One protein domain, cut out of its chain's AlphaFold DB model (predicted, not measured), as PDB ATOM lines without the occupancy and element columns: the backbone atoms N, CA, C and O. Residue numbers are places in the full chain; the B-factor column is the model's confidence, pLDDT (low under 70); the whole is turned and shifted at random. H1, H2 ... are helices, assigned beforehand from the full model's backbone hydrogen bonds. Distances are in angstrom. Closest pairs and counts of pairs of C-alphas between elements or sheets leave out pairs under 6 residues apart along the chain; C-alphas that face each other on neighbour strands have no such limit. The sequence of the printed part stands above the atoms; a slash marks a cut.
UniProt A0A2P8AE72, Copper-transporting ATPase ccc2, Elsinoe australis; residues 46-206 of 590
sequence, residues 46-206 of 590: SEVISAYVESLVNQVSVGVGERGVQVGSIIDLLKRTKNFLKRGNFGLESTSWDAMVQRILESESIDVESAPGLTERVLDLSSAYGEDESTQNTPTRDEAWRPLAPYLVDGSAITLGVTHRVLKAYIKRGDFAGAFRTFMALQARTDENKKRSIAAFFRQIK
ATOM      1  N   SER A  46      32.279   1.317  25.184       77.81
ATOM      2  CA  SER A  46      32.857   0.322  26.098       77.81
ATOM      3  C   SER A  46      31.932  -0.874  26.316       77.81
ATOM      4  O   SER A  46      32.415  -2.002  26.370       77.81
ATOM      5  N   GLU A  47      30.614  -0.666  26.329       78.50
ATOM      6  CA  GLU A  47      29.621  -1.743  26.413       78.50
ATOM      7  C   GLU A  47      29.715  -2.711  25.222       78.50
ATOM      8  O   GLU A  47      29.677  -3.928  25.399       78.50
ATOM      9  N   VAL A  48      29.916  -2.190  24.004       84.81
ATOM     10  CA  VAL A  48      30.066  -3.016  22.791       84.81
ATOM     11  C   VAL A  48      31.331  -3.866  22.875       84.81
ATOM     12  O   VAL A  48      31.328  -5.032  22.477       84.81
ATOM     13  N   ILE A  49      32.413  -3.303  23.419       87.06
ATOM     14  CA  ILE A  49      33.667  -4.031  23.622       87.06
ATOM     15  C   ILE A  49      33.482  -5.123  24.683       87.06
ATOM     16  O   ILE A  49      33.880  -6.263  24.438       87.06
ATOM     17  N   SER A  50      32.838  -4.815  25.814       84.12
ATOM     18  CA  SER A  50      32.516  -5.803  26.851       84.12
ATOM     19  C   SER A  50      31.648  -6.940  26.308       84.12
ATOM     20  O   SER A  50      31.979  -8.105  26.508       84.12
ATOM     21  N   ALA A  51      30.603  -6.630  25.534       85.25
ATOM     22  CA  ALA A  51      29.740  -7.632  24.912       85.25
ATOM     23  C   ALA A  51      30.506  -8.533  23.926       85.25
ATOM     24  O   ALA A  51      30.271  -9.742  23.865       85.25
ATOM     25  N   TYR A  52      31.455  -7.968  23.171       89.31
ATOM     26  CA  TYR A  52      32.320  -8.752  22.289       89.31
ATOM     27  C   TYR A  52      33.230  -9.692  23.087       89.31
ATOM     28  O   TYR A  52      33.327 -10.875  22.764       89.31
ATOM     29  N   VAL A  53      33.851  -9.192  24.159       89.75
ATOM     30  CA  VAL A  53      34.692  -9.985  25.069       89.75
ATOM     31  C   VAL A  53      33.902 -11.135  25.702       89.75
ATOM     32  O   VAL A  53      34.357 -12.278  25.663       89.75
ATOM     33  N   GLU A  54      32.695 -10.874  26.198       86.25
ATOM     34  CA  GLU A  54      31.813 -11.906  26.752       86.25
ATOM     35  C   GLU A  54      31.397 -12.943  25.698       86.25
ATOM     36  O   GLU A  54      31.399 -14.148  25.964       86.25
ATOM     37  N   SER A  55      31.083 -12.494  24.477       87.88
ATOM     38  CA  SER A  55      30.722 -13.375  23.363       87.88
ATOM     39  C   SER A  55      31.864 -14.316  22.973       87.88
ATOM     40  O   SER A  55      31.613 -15.493  22.708       87.88
ATOM     41  N   LEU A  56      33.116 -13.845  22.992       88.12
ATOM     42  CA  LEU A  56      34.286 -14.673  22.687       88.12
ATOM     43  C   LEU A  56      34.416 -15.865  23.639       88.12
ATOM     44  O   LEU A  56      34.686 -16.978  23.191       88.12
ATOM     45  N   VAL A  57      34.178 -15.660  24.937       85.69
ATOM     46  CA  VAL A  57      34.238 -16.745  25.931       85.69
ATOM     47  C   VAL A  57      33.143 -17.790  25.683       85.69
ATOM     48  O   VAL A  57      33.363 -18.979  25.898       85.69
ATOM     49  N   ASN A  58      31.990 -17.396  25.134       86.19
ATOM     50  CA  ASN A  58      30.917 -18.335  24.783       86.19
ATOM     51  C   ASN A  58      31.243 -19.211  23.555       86.19
ATOM     52  O   ASN A  58      30.535 -20.185  23.300       86.19
ATOM     53  N   GLN A  59      32.289 -18.888  22.786       85.69
ATOM     54  CA  GLN A  59      32.720 -19.677  21.622       85.69
ATOM     55  C   GLN A  59      33.752 -20.756  21.972       85.69
ATOM     56  O   GLN A  59      34.177 -21.504  21.087       85.69
ATOM     57  N   VAL A  60      34.164 -20.841  23.237       81.88
ATOM     58  CA  VAL A  60      35.130 -21.826  23.723       81.88
ATOM     59  C   VAL A  60      34.672 -23.251  23.396       81.88
ATOM     60  O   VAL A  60      33.551 -23.656  23.704       81.88
ATOM     61  N   SER A  61      35.558 -24.037  22.780       76.75
ATOM     62  CA  SER A  61      35.319 -25.465  22.588       76.75
ATOM     63  C   SER A  61      35.407 -26.217  23.918       76.75
ATOM     64  O   SER A  61      36.414 -26.145  24.618       76.75
ATOM     65  N   VAL A  62      34.368 -26.993  24.229       69.00
ATOM     66  CA  VAL A  62      34.287 -27.867  25.417       69.00
ATOM     67  C   VAL A  62      34.813 -29.288  25.154       69.00
ATOM     68  O   VAL A  62      34.581 -30.204  25.937       69.00
ATOM     69  N   GLY A  63      35.485 -29.516  24.019       61.72
ATOM     70  CA  GLY A  63      36.110 -30.805  23.696       61.72
ATOM     71  C   GLY A  63      35.166 -31.894  23.164       61.72
ATOM     72  O   GLY A  63      35.613 -33.020  22.942       61.72
ATOM     73  N   VAL A  64      33.888 -31.579  22.909       59.72
ATOM     74  CA  VAL A  64      32.911 -32.501  22.302       59.72
ATOM     75  C   VAL A  64      32.683 -32.143  20.828       59.72
ATOM     76  O   VAL A  64      32.010 -31.166  20.504       59.72
ATOM     77  N   GLY A  65      33.212 -32.973  19.923       60.84
ATOM     78  CA  GLY A  65      33.101 -32.786  18.470       60.84
ATOM     79  C   GLY A  65      34.044 -31.712  17.908       60.84
ATOM     80  O   GLY A  65      35.037 -31.361  18.534       60.84
ATOM     81  N   GLU A  66      33.741 -31.202  16.710       63.34
ATOM     82  CA  GLU A  66      34.532 -30.165  16.009       63.34
ATOM     83  C   GLU A  66      33.999 -28.736  16.242       63.34
ATOM     84  O   GLU A  66      34.391 -27.796  15.556       63.34
ATOM     85  N   ARG A  67      33.056 -28.553  17.176       66.19
ATOM     86  CA  ARG A  67      32.423 -27.252  17.427       66.19
ATOM     87  C   ARG A  67      33.217 -26.425  18.443       66.19
ATOM     88  O   ARG A  67      33.717 -26.948  19.440       66.19
ATOM     89  N   GLY A  68      33.234 -25.115  18.211       74.31
ATOM     90  CA  GLY A  68      33.895 -24.125  19.060       74.31
ATOM     91  C   GLY A  68      35.321 -23.807  18.613       74.31
ATOM     92  O   GLY A  68      35.888 -24.463  17.744       74.31
ATOM     93  N   VAL A  69      35.886 -22.767  19.212       80.31
ATOM     94  CA  VAL A  69      37.248 -22.294  18.954       80.31
ATOM     95  C   VAL A  69      38.169 -22.795  20.063       80.31
ATOM     96  O   VAL A  69      37.769 -22.918  21.224       80.31
ATOM     97  N   GLN A  70      39.414 -23.109  19.707       78.62
ATOM     98  CA  GLN A  70      40.418 -23.525  20.676       78.62
ATOM     99  C   GLN A  70      40.658 -22.418  21.710       78.62
ATOM    100  O   GLN A  70      40.869 -21.253  21.367       78.62
ATOM    101  N   VAL A  71      40.690 -22.809  22.985       82.38
ATOM    102  CA  VAL A  71      40.836 -21.886  24.119       82.38
ATOM    103  C   VAL A  71      42.087 -21.014  23.998       82.38
ATOM    104  O   VAL A  71      42.027 -19.821  24.275       82.38
ATOM    105  N   GLY A  72      43.203 -21.576  23.518       82.31
ATOM    106  CA  GLY A  72      44.446 -20.831  23.294       82.31
ATOM    107  C   GLY A  72      44.261 -19.611  22.384       82.31
ATOM    108  O   GLY A  72      44.673 -18.511  22.745       82.31
ATOM    109  N   SER A  73      43.559 -19.774  21.260       85.25
ATOM    110  CA  SER A  73      43.283 -18.681  20.319       85.25
ATOM    111  C   SER A  73      42.381 -17.605  20.928       85.25
ATOM    112  O   SER A  73      42.582 -16.415  20.680       85.25
ATOM    113  N   ILE A  74      41.407 -18.011  21.751       87.44
ATOM    114  CA  ILE A  74      40.530 -17.082  22.476       87.44
ATOM    115  C   ILE A  74      41.343 -16.279  23.492       87.44
ATOM    116  O   ILE A  74      41.228 -15.056  23.525       87.44
ATOM    117  N   ILE A  75      42.212 -16.930  24.272       88.56
ATOM    118  CA  ILE A  75      43.090 -16.257  25.240       88.56
ATOM    119  C   ILE A  75      43.968 -15.216  24.539       88.56
ATOM    120  O   ILE A  75      44.079 -14.090  25.019       88.56
ATOM    121  N   ASP A  76      44.570 -15.555  23.398       88.50
ATOM    122  CA  ASP A  76      45.435 -14.624  22.669       88.50
ATOM    123  C   ASP A  76      44.673 -13.404  22.155       88.50
ATOM    124  O   ASP A  76      45.181 -12.279  22.222       88.50
ATOM    125  N   LEU A  77      43.439 -13.601  21.688       90.50
ATOM    126  CA  LEU A  77      42.572 -12.501  21.291       90.50
ATOM    127  C   LEU A  77      42.190 -11.629  22.494       90.50
ATOM    128  O   LEU A  77      42.317 -10.408  22.417       90.50
ATOM    129  N   LEU A  78      41.811 -12.233  23.623       91.69
ATOM    130  CA  LEU A  78      41.488 -11.512  24.858       91.69
ATOM    131  C   LEU A  78      42.681 -10.704  25.383       91.69
ATOM    132  O   LEU A  78      42.514  -9.542  25.747       91.69
ATOM    133  N   LYS A  79      43.899 -11.257  25.345       91.31
ATOM    134  CA  LYS A  79      45.127 -10.535  25.719       91.31
ATOM    135  C   LYS A  79      45.382  -9.334  24.818       91.31
ATOM    136  O   LYS A  79      45.747  -8.264  25.307       91.31
ATOM    137  N   ARG A  80      45.189  -9.482  23.503       91.06
ATOM    138  CA  ARG A  80      45.313  -8.365  22.552       91.06
ATOM    139  C   ARG A  80      44.290  -7.273  22.856       91.06
ATOM    140  O   ARG A  80      44.671  -6.104  22.886       91.06
ATOM    141  N   THR A  81      43.047  -7.644  23.156       90.56
ATOM    142  CA  THR A  81      41.988  -6.703  23.549       90.56
ATOM    143  C   THR A  81      42.316  -5.995  24.864       90.56
ATOM    144  O   THR A  81      42.256  -4.768  24.917       90.56
ATOM    145  N   LYS A  82      42.760  -6.722  25.900       90.50
ATOM    146  CA  LYS A  82      43.205  -6.137  27.179       90.50
ATOM    147  C   LYS A  82      44.338  -5.134  26.974       90.50
ATOM    148  O   LYS A  82      44.271  -4.010  27.463       90.50
ATOM    149  N   ASN A  83      45.358  -5.507  26.204       90.06
ATOM    150  CA  ASN A  83      46.495  -4.633  25.914       90.06
ATOM    151  C   ASN A  83      46.097  -3.396  25.102       90.06
ATOM    152  O   ASN A  83      46.678  -2.329  25.292       90.06
ATOM    153  N   PHE A  84      45.123  -3.527  24.201       89.56
ATOM    154  CA  PHE A  84      44.560  -2.400  23.463       89.56
ATOM    155  C   PHE A  84      43.845  -1.418  24.402       89.56
ATOM    156  O   PHE A  84      44.159  -0.231  24.373       89.56
ATOM    157  N   LEU A  85      42.972  -1.912  25.287       88.06
ATOM    158  CA  LEU A  85      42.234  -1.088  26.255       88.06
ATOM    159  C   LEU A  85      43.156  -0.411  27.279       88.06
ATOM    160  O   LEU A  85      43.028   0.786  27.545       88.06
ATOM    161  N   LYS A  86      44.172  -1.135  27.764       87.12
ATOM    162  CA  LYS A  86      45.152  -0.619  28.729       87.12
ATOM    163  C   LYS A  86      45.910   0.610  28.216       87.12
ATOM    164  O   LYS A  86      46.227   1.494  29.004       87.12
ATOM    165  N   ARG A  87      46.167   0.718  26.903       85.94
ATOM    166  CA  ARG A  87      46.826   1.901  26.304       85.94
ATOM    167  C   ARG A  87      46.016   3.185  26.481       85.94
ATOM    168  O   ARG A  87      46.609   4.254  26.567       85.94
ATOM    169  N   GLY A  88      44.690   3.075  26.519       81.75
ATOM    170  CA  GLY A  88      43.781   4.200  26.737       81.75
ATOM    171  C   GLY A  88      43.362   4.391  28.196       81.75
ATOM    172  O   GLY A  88      42.538   5.254  28.462       81.75
ATOM    173  N   ASN A  89      43.909   3.608  29.134       84.44
ATOM    174  CA  ASN A  89      43.427   3.525  30.517       84.44
ATOM    175  C   ASN A  89      41.930   3.154  30.614       84.44
ATOM    176  O   ASN A  89      41.210   3.682  31.462       84.44
ATOM    177  N   PHE A  90      41.467   2.259  29.735       84.50
ATOM    178  CA  PHE A  90      40.112   1.707  29.756       84.50
ATOM    179  C   PHE A  90      40.106   0.290  30.345       84.50
ATOM    180  O   PHE A  90      41.022  -0.500  30.092       84.50
ATOM    181  N   GLY A  91      39.061  -0.028  31.103       81.69
ATOM    182  CA  GLY A  91      38.716  -1.358  31.595       81.69
ATOM    183  C   GLY A  91      37.489  -1.927  30.884       81.69
ATOM    184  O   GLY A  91      37.016  -1.385  29.880       81.69
ATOM    185  N   LEU A  92      36.956  -3.025  31.412       79.31
ATOM    186  CA  LEU A  92      35.642  -3.531  31.021       79.31
ATOM    187  C   LEU A  92      34.593  -2.822  31.898       79.31
ATOM    188  O   LEU A  92      34.725  -2.795  33.113       79.31
ATOM    189  N   GLU A  93      33.595  -2.172  31.291       71.25
ATOM    190  CA  GLU A  93      32.631  -1.331  32.037       71.25
ATOM    191  C   GLU A  93      31.584  -2.169  32.792       71.25
ATOM    192  O   GLU A  93      31.244  -1.886  33.937       71.25
ATOM    193  N   SER A  94      31.056  -3.209  32.141       66.31
ATOM    194  CA  SER A  94      29.962  -4.055  32.642       66.31
ATOM    195  C   SER A  94      30.432  -5.317  33.369       66.31
ATOM    196  O   SER A  94      29.617  -6.054  33.919       66.31
ATOM    197  N   THR A  95      31.730  -5.609  33.329       72.94
ATOM    198  CA  THR A  95      32.325  -6.853  33.825       72.94
ATOM    199  C   THR A  95      33.779  -6.607  34.217       72.94
ATOM    200  O   THR A  95      34.286  -5.513  34.004       72.94
ATOM    201  N   SER A  96      34.469  -7.597  34.772       78.75
ATOM    202  CA  SER A  96      35.898  -7.498  35.086       78.75
ATOM    203  C   SER A  96      36.704  -8.538  34.326       78.75
ATOM    204  O   SER A  96      36.185  -9.562  33.864       78.75
ATOM    205  N   TRP A  97      38.008  -8.301  34.199       85.94
ATOM    206  CA  TRP A  97      38.883  -9.314  33.618       85.94
ATOM    207  C   TRP A  97      38.939 -10.585  34.466       85.94
ATOM    208  O   TRP A  97      39.064 -11.685  33.926       85.94
ATOM    209  N   ASP A  98      38.775 -10.449  35.778       82.44
ATOM    210  CA  ASP A  98      38.717 -11.569  36.712       82.44
ATOM    211  C   ASP A  98      37.441 -12.401  36.530       82.44
ATOM    212  O   ASP A  98      37.496 -13.633  36.552       82.44
ATOM    213  N   ALA A  99      36.312 -11.759  36.208       81.38
ATOM    214  CA  ALA A  99      35.101 -12.461  35.795       81.38
ATOM    215  C   ALA A  99      35.310 -13.244  34.485       81.38
ATOM    216  O   ALA A  99      34.790 -14.351  34.334       81.38
ATOM    217  N   MET A 100      36.105 -12.726  33.538       86.25
ATOM    218  CA  MET A 100      36.450 -13.470  32.317       86.25
ATOM    219  C   MET A 100      37.332 -14.684  32.616       86.25
ATOM    220  O   MET A 100      37.086 -15.762  32.071       86.25
ATOM    221  N   VAL A 101      38.316 -14.543  33.512       88.19
ATOM    222  CA  VAL A 101      39.133 -15.667  34.006       88.19
ATOM    223  C   VAL A 101      38.239 -16.743  34.621       88.19
ATOM    224  O   VAL A 101      38.352 -17.912  34.252       88.19
ATOM    225  N   GLN A 102      37.310 -16.352  35.495       86.44
ATOM    226  CA  GLN A 102      36.359 -17.268  36.116       86.44
ATOM    227  C   GLN A 102      35.509 -18.002  35.069       86.44
ATOM    228  O   GLN A 102      35.463 -19.229  35.085       86.44
ATOM    229  N   ARG A 103      34.905 -17.288  34.109       85.50
ATOM    230  CA  ARG A 103      34.072 -17.904  33.060       85.50
ATOM    231  C   ARG A 103      34.845 -18.885  32.178       85.50
ATOM    232  O   ARG A 103      34.305 -19.924  31.798       85.50
ATOM    233  N   ILE A 104      36.105 -18.586  31.851       87.25
ATOM    234  CA  ILE A 104      36.959 -19.513  31.094       87.25
ATOM    235  C   ILE A 104      37.196 -20.791  31.904       87.25
ATOM    236  O   ILE A 104      37.105 -21.883  31.350       87.25
ATOM    237  N   LEU A 105      37.444 -20.686  33.209       85.44
ATOM    238  CA  LEU A 105      37.644 -21.856  34.070       85.44
ATOM    239  C   LEU A 105      36.348 -22.664  34.263       85.44
ATOM    240  O   LEU A 105      36.383 -23.892  34.230       85.44
ATOM    241  N   GLU A 106      35.203 -21.991  34.398       85.12
ATOM    242  CA  GLU A 106      33.875 -22.615  34.506       85.12
ATOM    243  C   GLU A 106      33.437 -23.333  33.225       85.12
ATOM    244  O   GLU A 106      32.620 -24.249  33.287       85.12
ATOM    245  N   SER A 107      33.996 -22.970  32.066       82.25
ATOM    246  CA  SER A 107      33.698 -23.652  30.800       82.25
ATOM    247  C   SER A 107      34.179 -25.111  30.746       82.25
ATOM    248  O   SER A 107      33.881 -25.805  29.776       82.25
ATOM    249  N   GLU A 108      34.958 -25.565  31.740       76.94
ATOM    250  CA  GLU A 108      35.621 -26.882  31.805       76.94
ATOM    251  C   GLU A 108      36.501 -27.212  30.579       76.94
ATOM    252  O   GLU A 108      36.948 -28.343  30.401       76.94
ATOM    253  N   SER A 109      36.797 -26.219  29.739       74.38
ATOM    254  CA  SER A 109      37.632 -26.372  28.542       74.38
ATOM    255  C   SER A 109      39.127 -26.500  28.852       74.38
ATOM    256  O   SER A 109      39.906 -26.943  28.007       74.38
ATOM    257  N   ILE A 110      39.526 -26.123  30.070       77.56
ATOM    258  CA  ILE A 110      40.880 -26.258  30.596       77.56
ATOM    259  C   ILE A 110      40.816 -27.129  31.847       77.56
ATOM    260  O   ILE A 110      40.184 -26.761  32.836       77.56
ATOM    261  N   ASP A 111      41.546 -28.240  31.846       80.69
ATOM    262  CA  ASP A 111      41.878 -28.934  33.087       80.69
ATOM    263  C   ASP A 111      43.222 -28.420  33.617       80.69
ATOM    264  O   ASP A 111      44.284 -28.714  33.061       80.69
ATOM    265  N   VAL A 112      43.154 -27.663  34.717       83.50
ATOM    266  CA  VAL A 112      44.293 -27.020  35.394       83.50
ATOM    267  C   VAL A 112      45.389 -28.019  35.769       83.50
ATOM    268  O   VAL A 112      46.570 -27.695  35.668       83.50
ATOM    269  N   GLU A 113      45.025 -29.241  36.171       83.00
ATOM    270  CA  GLU A 113      46.011 -30.247  36.586       83.00
ATOM    271  C   GLU A 113      46.731 -30.856  35.369       83.00
ATOM    272  O   GLU A 113      47.900 -31.242  35.461       83.00
ATOM    273  N   SER A 114      46.047 -30.927  34.219       76.19
ATOM    274  CA  SER A 114      46.564 -31.472  32.953       76.19
ATOM    275  C   SER A 114      47.297 -30.438  32.073       76.19
ATOM    276  O   SER A 114      48.182 -30.811  31.299       76.19
ATOM    277  N   ALA A 115      46.993 -29.149  32.216       76.94
ATOM    278  CA  ALA A 115      47.578 -28.078  31.412       76.94
ATOM    279  C   ALA A 115      47.805 -26.796  32.248       76.94
ATOM    280  O   ALA A 115      47.197 -25.750  31.980       76.94
ATOM    281  N   PRO A 116      48.708 -26.834  33.250       84.44
ATOM    282  CA  PRO A 116      48.975 -25.686  34.115       84.44
ATOM    283  C   PRO A 116      49.485 -24.471  33.325       84.44
ATOM    284  O   PRO A 116      49.038 -23.354  33.568       84.44
ATOM    285  N   GLY A 117      50.316 -24.674  32.294       84.00
ATOM    286  CA  GLY A 117      50.833 -23.576  31.469       84.00
ATOM    287  C   GLY A 117      49.768 -22.821  30.663       84.00
ATOM    288  O   GLY A 117      49.886 -21.612  30.473       84.00
ATOM    289  N   LEU A 118      48.698 -23.495  30.226       81.88
ATOM    290  CA  LEU A 118      47.568 -22.818  29.579       81.88
ATOM    291  C   LEU A 118      46.779 -21.985  30.598       81.88
ATOM    292  O   LEU A 118      46.345 -20.879  30.287       81.88
ATOM    293  N   THR A 119      46.653 -22.491  31.826       88.25
ATOM    294  CA  THR A 119      45.993 -21.783  32.929       88.25
ATOM    295  C   THR A 119      46.772 -20.527  33.325       88.25
ATOM    296  O   THR A 119      46.167 -19.477  33.510       88.25
ATOM    297  N   GLU A 120      48.108 -20.573  33.360       89.00
ATOM    298  CA  GLU A 120      48.942 -19.375  33.565       89.00
ATOM    299  C   GLU A 120      48.664 -18.299  32.512       89.00
ATOM    300  O   GLU A 120      48.497 -17.129  32.846       89.00
ATOM    301  N   ARG A 121      48.502 -18.693  31.239       87.69
ATOM    302  CA  ARG A 121      48.141 -17.740  30.181       87.69
ATOM    303  C   ARG A 121      46.774 -17.098  30.423       87.69
ATOM    304  O   ARG A 121      46.602 -15.948  30.029       87.69
ATOM    305  N   VAL A 122      45.822 -17.808  31.028       89.19
ATOM    306  CA  VAL A 122      44.531 -17.231  31.440       89.19
ATOM    307  C   VAL A 122      44.731 -16.254  32.598       89.19
ATOM    308  O   VAL A 122      44.171 -15.165  32.561       89.19
ATOM    309  N   LEU A 123      45.564 -16.589  33.587       89.00
ATOM    310  CA  LEU A 123      45.823 -15.733  34.753       89.00
ATOM    311  C   LEU A 123      46.469 -14.385  34.391       89.00
ATOM    312  O   LEU A 123      46.249 -13.405  35.102       89.00
ATOM    313  N   ASP A 124      47.181 -14.289  33.266       87.94
ATOM    314  CA  ASP A 124      47.677 -13.008  32.729       87.94
ATOM    315  C   ASP A 124      46.545 -12.019  32.369       87.94
ATOM    316  O   ASP A 124      46.752 -10.801  32.295       87.94
ATOM    317  N   LEU A 125      45.328 -12.523  32.120       87.38
ATOM    318  CA  LEU A 125      44.157 -11.676  31.893       87.38
ATOM    319  C   LEU A 125      43.719 -10.973  33.171       87.38
ATOM    320  O   LEU A 125      43.180  -9.882  33.074       87.38
ATOM    321  N   SER A 126      44.019 -11.514  34.346       86.94
ATOM    322  CA  SER A 126      43.602 -10.938  35.621       86.94
ATOM    323  C   SER A 126      44.252  -9.574  35.911       86.94
ATOM    324  O   SER A 126      45.397  -9.311  35.524       86.94
ATOM    325  N   SER A 127      43.516  -8.696  36.586       80.62
ATOM    326  CA  SER A 127      43.927  -7.355  37.027       80.62
ATOM    327  C   SER A 127      44.668  -7.394  38.368       80.62
ATOM    328  O   SER A 127      44.396  -8.233  39.230       80.62
ATOM    329  N   ALA A 128      45.633  -6.494  38.574       77.69
ATOM    330  CA  ALA A 128      46.210  -6.291  39.906       77.69
ATOM    331  C   ALA A 128      45.266  -5.455  40.790       77.69
ATOM    332  O   ALA A 128      44.351  -4.799  40.289       77.69
ATOM    333  N   TYR A 129      45.494  -5.463  42.108       75.44
ATOM    334  CA  TYR A 129      44.650  -4.749  43.072       75.44
ATOM    335  C   TYR A 129      44.439  -3.281  42.666       75.44
ATOM    336  O   TYR A 129      45.403  -2.571  42.354       75.44
ATOM    337  N   GLY A 130      43.177  -2.844  42.637       70.81
ATOM    338  CA  GLY A 130      42.781  -1.480  42.277       70.81
ATOM    339  C   GLY A 130      43.090  -1.060  40.831       70.81
ATOM    340  O   GLY A 130      42.985   0.125  40.525       70.81
ATOM    341  N   GLU A 131      43.501  -1.976  39.936       76.94
ATOM    342  CA  GLU A 131      43.740  -1.648  38.517       76.94
ATOM    343  C   GLU A 131      42.434  -1.255  37.832       76.94
ATOM    344  O   GLU A 131      42.329  -0.148  37.305       76.94
ATOM    345  N   ASP A 132      41.433  -2.130  37.924       73.56
ATOM    346  CA  ASP A 132      40.123  -1.947  37.301       73.56
ATOM    347  C   ASP A 132      39.333  -0.798  37.958       73.56
ATOM    348  O   ASP A 132      38.532  -0.146  37.297       73.56
ATOM    349  N   GLU A 133      39.616  -0.458  39.221       69.12
ATOM    350  CA  GLU A 133      39.042   0.721  39.900       69.12
ATOM    351  C   GLU A 133      39.616   2.050  39.387       69.12
ATOM    352  O   GLU A 133      39.018   3.106  39.572       69.12
ATOM    353  N   SER A 134      40.797   2.016  38.762       71.06
ATOM    354  CA  SER A 134      41.518   3.213  38.309       71.06
ATOM    355  C   SER A 134      41.294   3.557  36.831       71.06
ATOM    356  O   SER A 134      41.918   4.488  36.304       71.06
ATOM    357  N   THR A 135      40.429   2.807  36.146       77.31
ATOM    358  CA  THR A 135      40.158   3.001  34.717       77.31
ATOM    359  C   THR A 135      39.186   4.152  34.472       77.31
ATOM    360  O   THR A 135      38.406   4.535  35.337       77.31
ATOM    361  N   GLN A 136      39.248   4.756  33.283       74.62
ATOM    362  CA  GLN A 136      38.436   5.938  32.962       74.62
ATOM    363  C   GLN A 136      36.935   5.648  32.887       74.62
ATOM    364  O   GLN A 136      36.133   6.551  33.092       74.62
ATOM    365  N   ASN A 137      36.571   4.411  32.558       73.38
ATOM    366  CA  ASN A 137      35.195   3.946  32.411       73.38
ATOM    367  C   ASN A 137      34.720   3.123  33.619       73.38
ATOM    368  O   ASN A 137      33.735   2.398  33.506       73.38
ATOM    369  N   THR A 138      35.420   3.207  34.754       70.44
ATOM    370  CA  THR A 138      34.917   2.682  36.025       70.44
ATOM    371  C   THR A 138      33.750   3.564  36.482       70.44
ATOM    372  O   THR A 138      33.942   4.780  36.581       70.44
ATOM    373  N   PRO A 139      32.565   2.999  36.784       61.06
ATOM    374  CA  PRO A 139      31.427   3.785  37.247       61.06
ATOM    375  C   PRO A 139      31.783   4.588  38.500       61.06
ATOM    376  O   PRO A 139      32.346   4.049  39.458       61.06
ATOM    377  N   THR A 140      31.463   5.880  38.513       58.00
ATOM    378  CA  THR A 140      31.667   6.726  39.696       58.00
ATOM    379  C   THR A 140      30.612   6.432  40.764       58.00
ATOM    380  O   THR A 140      29.547   5.879  40.501       58.00
ATOM    381  N   ARG A 141      30.891   6.824  42.015       49.16
ATOM    382  CA  ARG A 141      29.971   6.651  43.157       49.16
ATOM    383  C   ARG A 141      28.579   7.260  42.914       49.16
ATOM    384  O   ARG A 141      27.609   6.782  43.493       49.16
ATOM    385  N   ASP A 142      28.475   8.267  42.055       46.84
ATOM    386  CA  ASP A 142      27.210   8.921  41.699       46.84
ATOM    387  C   ASP A 142      26.395   8.122  40.659       46.84
ATOM    388  O   ASP A 142      25.186   8.311  40.522       46.84
ATOM    389  N   GLU A 143      27.016   7.131  40.012       51.47
ATOM    390  CA  GLU A 143      26.388   6.144  39.125       51.47
ATOM    391  C   GLU A 143      25.996   4.846  39.867       51.47
ATOM    392  O   GLU A 143      25.629   3.852  39.237       51.47
ATOM    393  N   ALA A 144      25.999   4.854  41.211       47.59
ATOM    394  CA  ALA A 144      25.727   3.711  42.102       47.59
ATOM    395  C   ALA A 144      24.338   3.047  41.958       47.59
ATOM    396  O   ALA A 144      24.049   2.058  42.635       47.59
ATOM    397  N   TRP A 145      23.478   3.546  41.068       49.53
ATOM    398  CA  TRP A 145      22.272   2.843  40.621       49.53
ATOM    399  C   TRP A 145      22.580   1.680  39.663       49.53
ATOM    400  O   TRP A 145      21.718   0.827  39.456       49.53
ATOM    401  N   ARG A 146      23.794   1.617  39.094       50.88
ATOM    402  CA  ARG A 146      24.326   0.431  38.412       50.88
ATOM    403  C   ARG A 146      25.006  -0.457  39.462       50.88
ATOM    404  O   ARG A 146      26.057  -0.079  39.975       50.88
ATOM    405  N   PRO A 147      24.443  -1.623  39.819       43.94
ATOM    406  CA  PRO A 147      25.023  -2.479  40.841       43.94
ATOM    407  C   PRO A 147      26.220  -3.233  40.251       43.94
ATOM    408  O   PRO A 147      26.109  -4.408  39.913       43.94
ATOM    409  N   LEU A 148      27.378  -2.581  40.121       49.84
ATOM    410  CA  LEU A 148      28.626  -3.327  40.011       49.84
ATOM    411  C   LEU A 148      28.948  -3.806  41.423       49.84
ATOM    412  O   LEU A 148      29.363  -3.035  42.288       49.84
ATOM    413  N   ALA A 149      28.617  -5.061  41.708       51.72
ATOM    414  CA  ALA A 149      28.826  -5.589  43.039       51.72
ATOM    415  C   ALA A 149      30.336  -5.567  43.358       51.72
ATOM    416  O   ALA A 149      31.115  -6.044  42.536       51.72
ATOM    417  N   PRO A 150      30.769  -5.058  44.525       47.88
ATOM    418  CA  PRO A 150      32.191  -4.908  44.858       47.88
ATOM    419  C   PRO A 150      33.025  -6.195  44.716       47.88
ATOM    420  O   PRO A 150      34.206  -6.135  44.392       47.88
ATOM    421  N   TYR A 151      32.403  -7.373  44.868       49.88
ATOM    422  CA  TYR A 151      33.058  -8.671  44.654       49.88
ATOM    423  C   TYR A 151      33.471  -8.933  43.195       49.88
ATOM    424  O   TYR A 151      34.295  -9.804  42.946       49.88
ATOM    425  N   LEU A 152      32.889  -8.215  42.227       49.81
ATOM    426  CA  LEU A 152      33.228  -8.321  40.807       49.81
ATOM    427  C   LEU A 152      34.563  -7.623  40.497       49.81
ATOM    428  O   LEU A 152      35.216  -7.981  39.522       49.81
ATOM    429  N   VAL A 153      34.967  -6.657  41.332       51.28
ATOM    430  CA  VAL A 153      36.194  -5.853  41.181       51.28
ATOM    431  C   VAL A 153      37.305  -6.320  42.137       51.28
ATOM    432  O   VAL A 153      38.485  -6.162  41.834       51.28
ATOM    433  N   ASP A 154      36.959  -6.999  43.238       56.19
ATOM    434  CA  ASP A 154      37.921  -7.683  44.120       56.19
ATOM    435  C   ASP A 154      38.325  -9.074  43.587       56.19
ATOM    436  O   ASP A 154      38.232 -10.104  44.257       56.19
ATOM    437  N   GLY A 155      38.772  -9.133  42.332       54.94
ATOM    438  CA  GLY A 155      39.181 -10.383  41.687       54.94
ATOM    439  C   GLY A 155      40.583 -10.874  42.074       54.94
ATOM    440  O   GLY A 155      41.048 -11.909  41.585       54.94
ATOM    441  N   SER A 156      41.247 -10.192  43.015       61.41
ATOM    442  CA  SER A 156      42.574 -10.574  43.507       61.41
ATOM    443  C   SER A 156      42.586 -11.985  44.119       61.41
ATOM    444  O   SER A 156      43.530 -12.746  43.899       61.41
ATOM    445  N   ALA A 157      41.511 -12.378  44.812       73.00
ATOM    446  CA  ALA A 157      41.423 -13.657  45.514       73.00
ATOM    447  C   ALA A 157      41.260 -14.869  44.577       73.00
ATOM    448  O   ALA A 157      41.876 -15.910  44.820       73.00
ATOM    449  N   ILE A 158      40.481 -14.741  43.491       77.44
ATOM    450  CA  ILE A 158      40.311 -15.816  42.493       77.44
ATOM    451  C   ILE A 158      41.669 -16.157  41.891       77.44
ATOM    452  O   ILE A 158      42.055 -17.324  41.827       77.44
ATOM    453  N   THR A 159      42.431 -15.138  41.515       81.94
ATOM    454  CA  THR A 159      43.716 -15.342  40.860       81.94
ATOM    455  C   THR A 159      44.752 -15.950  41.789       81.94
ATOM    456  O   THR A 159      45.474 -16.846  41.356       81.94
ATOM    457  N   LEU A 160      44.792 -15.563  43.070       83.94
ATOM    458  CA  LEU A 160      45.631 -16.257  44.053       83.94
ATOM    459  C   LEU A 160      45.225 -17.733  44.186       83.94
ATOM    460  O   LEU A 160      46.068 -18.618  44.043       83.94
ATOM    461  N   GLY A 161      43.930 -18.016  44.360       85.19
ATOM    462  CA  GLY A 161      43.425 -19.385  44.497       85.19
ATOM    463  C   GLY A 161      43.729 -20.270  43.284       85.19
ATOM    464  O   GLY A 161      44.171 -21.413  43.436       85.19
ATOM    465  N   VAL A 162      43.559 -19.742  42.068       89.06
ATOM    466  CA  VAL A 162      43.888 -20.466  40.831       89.06
ATOM    467  C   VAL A 162      45.401 -20.640  40.697       89.06
ATOM    468  O   VAL A 162      45.850 -21.728  40.344       89.06
ATOM    469  N   THR A 163      46.202 -19.634  41.059       90.19
ATOM    470  CA  THR A 163      47.672 -19.739  41.052       90.19
ATOM    471  C   THR A 163      48.165 -20.811  42.027       90.19
ATOM    472  O   THR A 163      49.046 -21.590  41.678       90.19
ATOM    473  N   HIS A 164      47.554 -20.943  43.212       91.00
ATOM    474  CA  HIS A 164      47.863 -22.031  44.152       91.00
ATOM    475  C   HIS A 164      47.584 -23.403  43.541       91.00
ATOM    476  O   HIS A 164      48.352 -24.347  43.740       91.00
ATOM    477  N   ARG A 165      46.490 -23.525  42.782       91.06
ATOM    478  CA  ARG A 165      46.142 -24.763  42.085       91.06
ATOM    479  C   ARG A 165      47.126 -25.079  40.958       91.06
ATOM    480  O   ARG A 165      47.547 -26.225  40.846       91.06
ATOM    481  N   VAL A 166      47.541 -24.078  40.180       92.44
ATOM    482  CA  VAL A 166      48.583 -24.221  39.147       92.44
ATOM    483  C   VAL A 166      49.914 -24.649  39.767       92.44
ATOM    484  O   VAL A 166      50.525 -25.609  39.304       92.44
ATOM    485  N   LEU A 167      50.328 -24.003  40.860       94.19
ATOM    486  CA  LEU A 167      51.529 -24.368  41.607       94.19
ATOM    487  C   LEU A 167      51.451 -25.829  42.073       94.19
ATOM    488  O   LEU A 167      52.364 -26.614  41.828       94.19
ATOM    489  N   LYS A 168      50.320 -26.227  42.667       93.06
ATOM    490  CA  LYS A 168      50.067 -27.614  43.078       93.06
ATOM    491  C   LYS A 168      50.134 -28.593  41.903       93.06
ATOM    492  O   LYS A 168      50.647 -29.697  42.077       93.06
ATOM    493  N   ALA A 169      49.640 -28.209  40.728       89.12
ATOM    494  CA  ALA A 169      49.692 -29.031  39.524       89.12
ATOM    495  C   ALA A 169      51.135 -29.255  39.043       89.12
ATOM    496  O   ALA A 169      51.505 -30.399  38.780       89.12
ATOM    497  N   TYR A 170      51.974 -28.212  38.991       90.56
ATOM    498  CA  TYR A 170      53.398 -28.366  38.661       90.56
ATOM    499  C   TYR A 170      54.143 -29.214  39.698       90.56
ATOM    500  O   TYR A 170      54.879 -30.126  39.324       90.56
ATOM    501  N   ILE A 171      53.880 -29.000  40.995       92.00
ATOM    502  CA  ILE A 171      54.495 -29.795  42.068       92.00
ATOM    503  C   ILE A 171      54.132 -31.277  41.935       92.00
ATOM    504  O   ILE A 171      55.009 -32.132  41.993       92.00
ATOM    505  N   LYS A 172      52.854 -31.599  41.701       88.19
ATOM    506  CA  LYS A 172      52.403 -32.986  41.498       88.19
ATOM    507  C   LYS A 172      53.054 -33.664  40.293       88.19
ATOM    508  O   LYS A 172      53.160 -34.885  40.288       88.19
ATOM    509  N   ARG A 173      53.441 -32.898  39.273       83.81
ATOM    510  CA  ARG A 173      54.142 -33.413  38.087       83.81
ATOM    511  C   ARG A 173      55.634 -33.625  38.322       83.81
ATOM    512  O   ARG A 173      56.248 -34.350  37.548       83.81
ATOM    513  N   GLY A 174      56.201 -32.991  39.349       84.88
ATOM    514  CA  GLY A 174      57.643 -32.915  39.575       84.88
ATOM    515  C   GLY A 174      58.346 -31.834  38.743       84.88
ATOM    516  O   GLY A 174      59.573 -31.858  38.639       84.88
ATOM    517  N   ASP A 175      57.601 -30.893  38.148       87.25
ATOM    518  CA  ASP A 175      58.147 -29.779  37.358       87.25
ATOM    519  C   ASP A 175      58.559 -28.628  38.287       87.25
ATOM    520  O   ASP A 175      57.743 -27.785  38.676       87.25
ATOM    521  N   PHE A 176      59.833 -28.614  38.679       90.56
ATOM    522  CA  PHE A 176      60.360 -27.599  39.585       90.56
ATOM    523  C   PHE A 176      60.468 -26.224  38.925       90.56
ATOM    524  O   PHE A 176      60.112 -25.234  39.558       90.56
ATOM    525  N   ALA A 177      60.897 -26.144  37.663       87.94
ATOM    526  CA  ALA A 177      61.018 -24.876  36.947       87.94
ATOM    527  C   ALA A 177      59.651 -24.189  36.798       87.94
ATOM    528  O   ALA A 177      59.508 -22.996  37.081       87.94
ATOM    529  N   GLY A 178      58.622 -24.959  36.423       87.50
ATOM    530  CA  GLY A 178      57.231 -24.519  36.426       87.50
ATOM    531  C   GLY A 178      56.799 -24.011  37.799       87.50
ATOM    532  O   GLY A 178      56.443 -22.841  37.929       87.50
ATOM    533  N   ALA A 179      56.921 -24.850  38.832       92.44
ATOM    534  CA  ALA A 179      56.519 -24.510  40.197       92.44
ATOM    535  C   ALA A 179      57.240 -23.264  40.746       92.44
ATOM    536  O   ALA A 179      56.600 -22.377  41.309       92.44
ATOM    537  N   PHE A 180      58.554 -23.162  40.546       91.62
ATOM    538  CA  PHE A 180      59.362 -22.029  40.987       91.62
ATOM    539  C   PHE A 180      58.912 -20.726  40.321       91.62
ATOM    540  O   PHE A 180      58.675 -19.735  41.008       91.62
ATOM    541  N   ARG A 181      58.703 -20.718  38.998       90.38
ATOM    542  CA  ARG A 181      58.190 -19.527  38.299       90.38
ATOM    543  C   ARG A 181      56.799 -19.135  38.772       90.38
ATOM    544  O   ARG A 181      56.565 -17.951  38.992       90.38
ATOM    545  N   THR A 182      55.887 -20.096  38.930       91.88
ATOM    546  CA  THR A 182      54.534 -19.818  39.426       91.88
ATOM    547  C   THR A 182      54.588 -19.235  40.841       91.88
ATOM    548  O   THR A 182      53.868 -18.285  41.138       91.88
ATOM    549  N   PHE A 183      55.472 -19.751  41.701       92.69
ATOM    550  CA  PHE A 183      55.703 -19.216  43.042       92.69
ATOM    551  C   PHE A 183      56.246 -17.778  43.005       92.69
ATOM    552  O   PHE A 183      55.696 -16.901  43.668       92.69
ATOM    553  N   MET A 184      57.263 -17.503  42.187       90.44
ATOM    554  CA  MET A 184      57.807 -16.147  42.040       90.44
ATOM    555  C   MET A 184      56.767 -15.174  41.471       90.44
ATOM    556  O   MET A 184      56.672 -14.036  41.922       90.44
ATOM    557  N   ALA A 185      55.942 -15.619  40.518       88.50
ATOM    558  CA  ALA A 185      54.841 -14.827  39.977       88.50
ATOM    559  C   ALA A 185      53.771 -14.531  41.042       88.50
ATOM    560  O   ALA A 185      53.258 -13.414  41.101       88.50
ATOM    561  N   LEU A 186      53.465 -15.506  41.905       89.94
ATOM    562  CA  LEU A 186      52.563 -15.334  43.042       89.94
ATOM    563  C   LEU A 186      53.099 -14.277  44.017       89.94
ATOM    564  O   LEU A 186      52.368 -13.350  44.363       89.94
ATOM    565  N   GLN A 187      54.372 -14.383  44.405       88.62
ATOM    566  CA  GLN A 187      55.023 -13.432  45.308       88.62
ATOM    567  C   GLN A 187      55.067 -12.020  44.712       88.62
ATOM    568  O   GLN A 187      54.598 -11.068  45.339       88.62
ATOM    569  N   ALA A 188      55.519 -11.886  43.461       87.88
ATOM    570  CA  ALA A 188      55.563 -10.606  42.756       87.88
ATOM    571  C   ALA A 188      54.179  -9.943  42.685       87.88
ATOM    572  O   ALA A 188      54.050  -8.726  42.827       87.88
ATOM    573  N   ARG A 189      53.127 -10.747  42.505       85.62
ATOM    574  CA  ARG A 189      51.750 -10.262  42.475       85.62
ATOM    575  C   ARG A 189      51.270  -9.780  43.841       85.62
ATOM    576  O   ARG A 189      50.651  -8.722  43.919       85.62
ATOM    577  N   THR A 190      51.555 -10.521  44.910       86.00
ATOM    578  CA  THR A 190      51.207 -10.084  46.269       86.00
ATOM    579  C   THR A 190      51.960  -8.817  46.657       86.00
ATOM    580  O   THR A 190      51.363  -7.911  47.233       86.00
ATOM    581  N   ASP A 191      53.224  -8.685  46.258       86.56
ATOM    582  CA  ASP A 191      54.024  -7.490  46.532       86.56
ATOM    583  C   ASP A 191      53.527  -6.273  45.749       86.56
ATOM    584  O   ASP A 191      53.467  -5.167  46.290       86.56
ATOM    585  N   GLU A 192      53.102  -6.461  44.499       85.88
ATOM    586  CA  GLU A 192      52.443  -5.408  43.726       85.88
ATOM    587  C   GLU A 192      51.118  -4.981  44.378       85.88
ATOM    588  O   GLU A 192      50.855  -3.784  44.526       85.88
ATOM    589  N   ASN A 193      50.312  -5.935  44.854       83.19
ATOM    590  CA  ASN A 193      49.077  -5.630  45.572       83.19
ATOM    591  C   ASN A 193      49.351  -4.857  46.878       83.19
ATOM    592  O   ASN A 193      48.667  -3.868  47.148       83.19
ATOM    593  N   LYS A 194      50.385  -5.233  47.650       83.12
ATOM    594  CA  LYS A 194      50.835  -4.484  48.841       83.12
ATOM    595  C   LYS A 194      51.227  -3.056  48.484       83.12
ATOM    596  O   LYS A 194      50.724  -2.116  49.100       83.12
ATOM    597  N   LYS A 195      52.073  -2.868  47.466       85.06
ATOM    598  CA  LYS A 195      52.514  -1.538  47.009       85.06
ATOM    599  C   LYS A 195      51.328  -0.656  46.627       85.06
ATOM    600  O   LYS A 195      51.273   0.507  47.031       85.06
ATOM    601  N   ARG A 196      50.357  -1.202  45.888       80.31
ATOM    602  CA  ARG A 196      49.154  -0.466  45.475       80.31
ATOM    603  C   ARG A 196      48.223  -0.149  46.634       80.31
ATOM    604  O   ARG A 196      47.738   0.976  46.704       80.31
ATOM    605  N   SER A 197      48.024  -1.086  47.556       78.50
ATOM    606  CA  SER A 197      47.232  -0.862  48.769       78.50
ATOM    607  C   SER A 197      47.832   0.256  49.633       78.50
ATOM    608  O   SER A 197      47.140   1.210  49.988       78.50
ATOM    609  N   ILE A 198      49.153   0.235  49.850       81.88
ATOM    610  CA  ILE A 198      49.876   1.303  50.558       81.88
ATOM    611  C   ILE A 198      49.739   2.645  49.820       81.88
ATOM    612  O   ILE A 198      49.477   3.681  50.436       81.88
ATOM    613  N   ALA A 199      49.882   2.652  48.491       81.00
ATOM    614  CA  ALA A 199      49.719   3.865  47.694       81.00
ATOM    615  C   ALA A 199      48.290   4.431  47.775       81.00
ATOM    616  O   ALA A 199      48.126   5.648  47.878       81.00
ATOM    617  N   ALA A 200      47.267   3.571  47.750       73.69
ATOM    618  CA  ALA A 200      45.867   3.955  47.907       73.69
ATOM    619  C   ALA A 200      45.607   4.564  49.293       73.69
ATOM    620  O   ALA A 200      45.046   5.657  49.381       73.69
ATOM    621  N   PHE A 201      46.128   3.939  50.353       76.81
ATOM    622  CA  PHE A 201      46.057   4.457  51.720       76.81
ATOM    623  C   PHE A 201      46.662   5.867  51.842       76.81
ATOM    624  O   PHE A 201      46.020   6.793  52.341       76.81
ATOM    625  N   PHE A 202      47.864   6.095  51.299       77.75
ATOM    626  CA  PHE A 202      48.476   7.430  51.320       77.75
ATOM    627  C   PHE A 202      47.734   8.462  50.458       77.75
ATOM    628  O   PHE A 202      47.760   9.653  50.778       77.75
ATOM    629  N   ARG A 203      47.083   8.049  49.361       76.25
ATOM    630  CA  ARG A 203      46.216   8.945  48.577       76.25
ATOM    631  C   ARG A 203      45.005   9.371  49.399       76.25
ATOM    632  O   ARG A 203      44.709  10.563  49.426       76.25
ATOM    633  N   GLN A 204      44.375   8.435  50.104       71.00
ATOM    634  CA  GLN A 204      43.234   8.716  50.969       71.00
ATOM    635  C   GLN A 204      43.598   9.724  52.068       71.00
ATOM    636  O   GLN A 204      42.947  10.762  52.171       71.00
ATOM    637  N   ILE A 205      44.714   9.518  52.779       74.06
ATOM    638  CA  ILE A 205      45.200  10.467  53.799       74.06
ATOM    639  C   ILE A 205      45.406  11.872  53.214       74.06
ATOM    640  O   ILE A 205      45.063  12.879  53.840       74.06
ATOM    641  N   LYS A 206      45.973  11.968  52.004       74.12
ATOM    642  CA  LYS A 206      46.203  13.259  51.333       74.12
ATOM    643  C   LYS A 206      44.901  13.966  50.955       74.12
ATOM    644  O   LYS A 206      44.873  15.195  51.002       74.12
TER     645      LYS A 206
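Overview. This is residues 46 to 206 of the 590 residues of the protein "Copper-transporting ATPase ccc2" of Elsinoe australis (UniProt A0A2P8AE72). Three helical hairpins are stacked in layers, with their helices lying roughly along one axis: H5 and the very long H6 on one side, H1 and H2 on the opposite side, and the shorter H3 and H4 in the middle between them. The stack is loosely knit, with few contacts within the hairpins H1-H2 and H3-H4; H6 runs well past its contact with H5, so that its residues 201 to 206 stick out, and the long unnamed stretch of residues 124 to 155 loops out towards that same end, where residues 140 to 145 also stick out. The printed part has 161 residues with six named helices, H1 to H6 in order along the chain, and no named strand. The class is all helix, and the whole is compact, with a radius of gyration of the C-alphas of 16.8 A and spans of 49 by 35 by 26 A.

Along the chain. The longest helix is H6, residues 176 to 206, which runs 44.8 A from C-alpha 176 at (60.360, -27.599, 39.585) to C-alpha 206 at (46.203, 13.259, 51.333). H5, residues 156 to 173, is 26.2 A long. H4 is residues 116 to 123, 10.5 A, and H3 is residues 97 to 106, 14.2 A. H2, residues 71 to 87, measures 24.6 A. H1, residues 46 to 57, measures 17.1 A and begins with C-alpha 46 at (32.857, 0.322, 26.098).

Arrangement. H6 touches H5 with residues 176 to 186 alone; the closest C-alphas are those of Leu 167 and Ala 179, 5.2 A apart. The two form a hairpin at a shallow tilt of 15 degrees, opposite ways. H5 touches H4, with the C-alphas of Pro 116 and Val 166 closest at 5.3 A, and these two are a hairpin as well, at a shallow tilt of 11 degrees, opposite ways. H4 and H6 are near each other, with 7 pairs of C-alphas within 10 A. With residues 156 to 159 alone, H5 touches H3 at a steep tilt of 45 degrees, the same way; the closest C-alphas are those of Asp 98 and Ile 158, 7.3 A apart. H3 and H4, a hairpin, only just touch, with 3 pairs of C-alphas within 8 A, the closest being those of Val 101 and Val 122 at 6.2 A. They run opposite ways at 37 degrees, a tilt only just steep. H2 and H4 only just touch, also with 3 pairs, the C-alphas of Ile 75 and Val 122 being closest at 6.4 A; the tilt is a shallow 32 degrees, the same way. H1 touches H3 with residues 54 to 57 alone, closest at the C-alphas of Val 57 and Ile 104, 6.5 A, at a shallow tilt of 21 degrees, the same way. H1 and H2, a hairpin, only just touch, with 3 pairs; the C-alphas of Leu 56 and Ile 74 are closest at 6.7 A, at a shallow tilt of 17 degrees, opposite ways. H1 and H6 are apart, and so are H2 and H6. In H1, H2, H3, H4, H5 and H6 every O i to N i+4 pair is within hydrogen-bond range.

Size, cuts and confidence. The two C-alphas farthest apart, those of Gly 65 and Lys 206, are 58.1 A from each other. The printed part has no cut. The links H1 to H2, of 13 residues, and H4 to H5, of 32 residues, are long, while H5 to H6 is tight with 2 residues. The mean pLDDT of the printed part is 79.4; it is under 70 at residues 62 to 67, 94, 133 and 139 to 156.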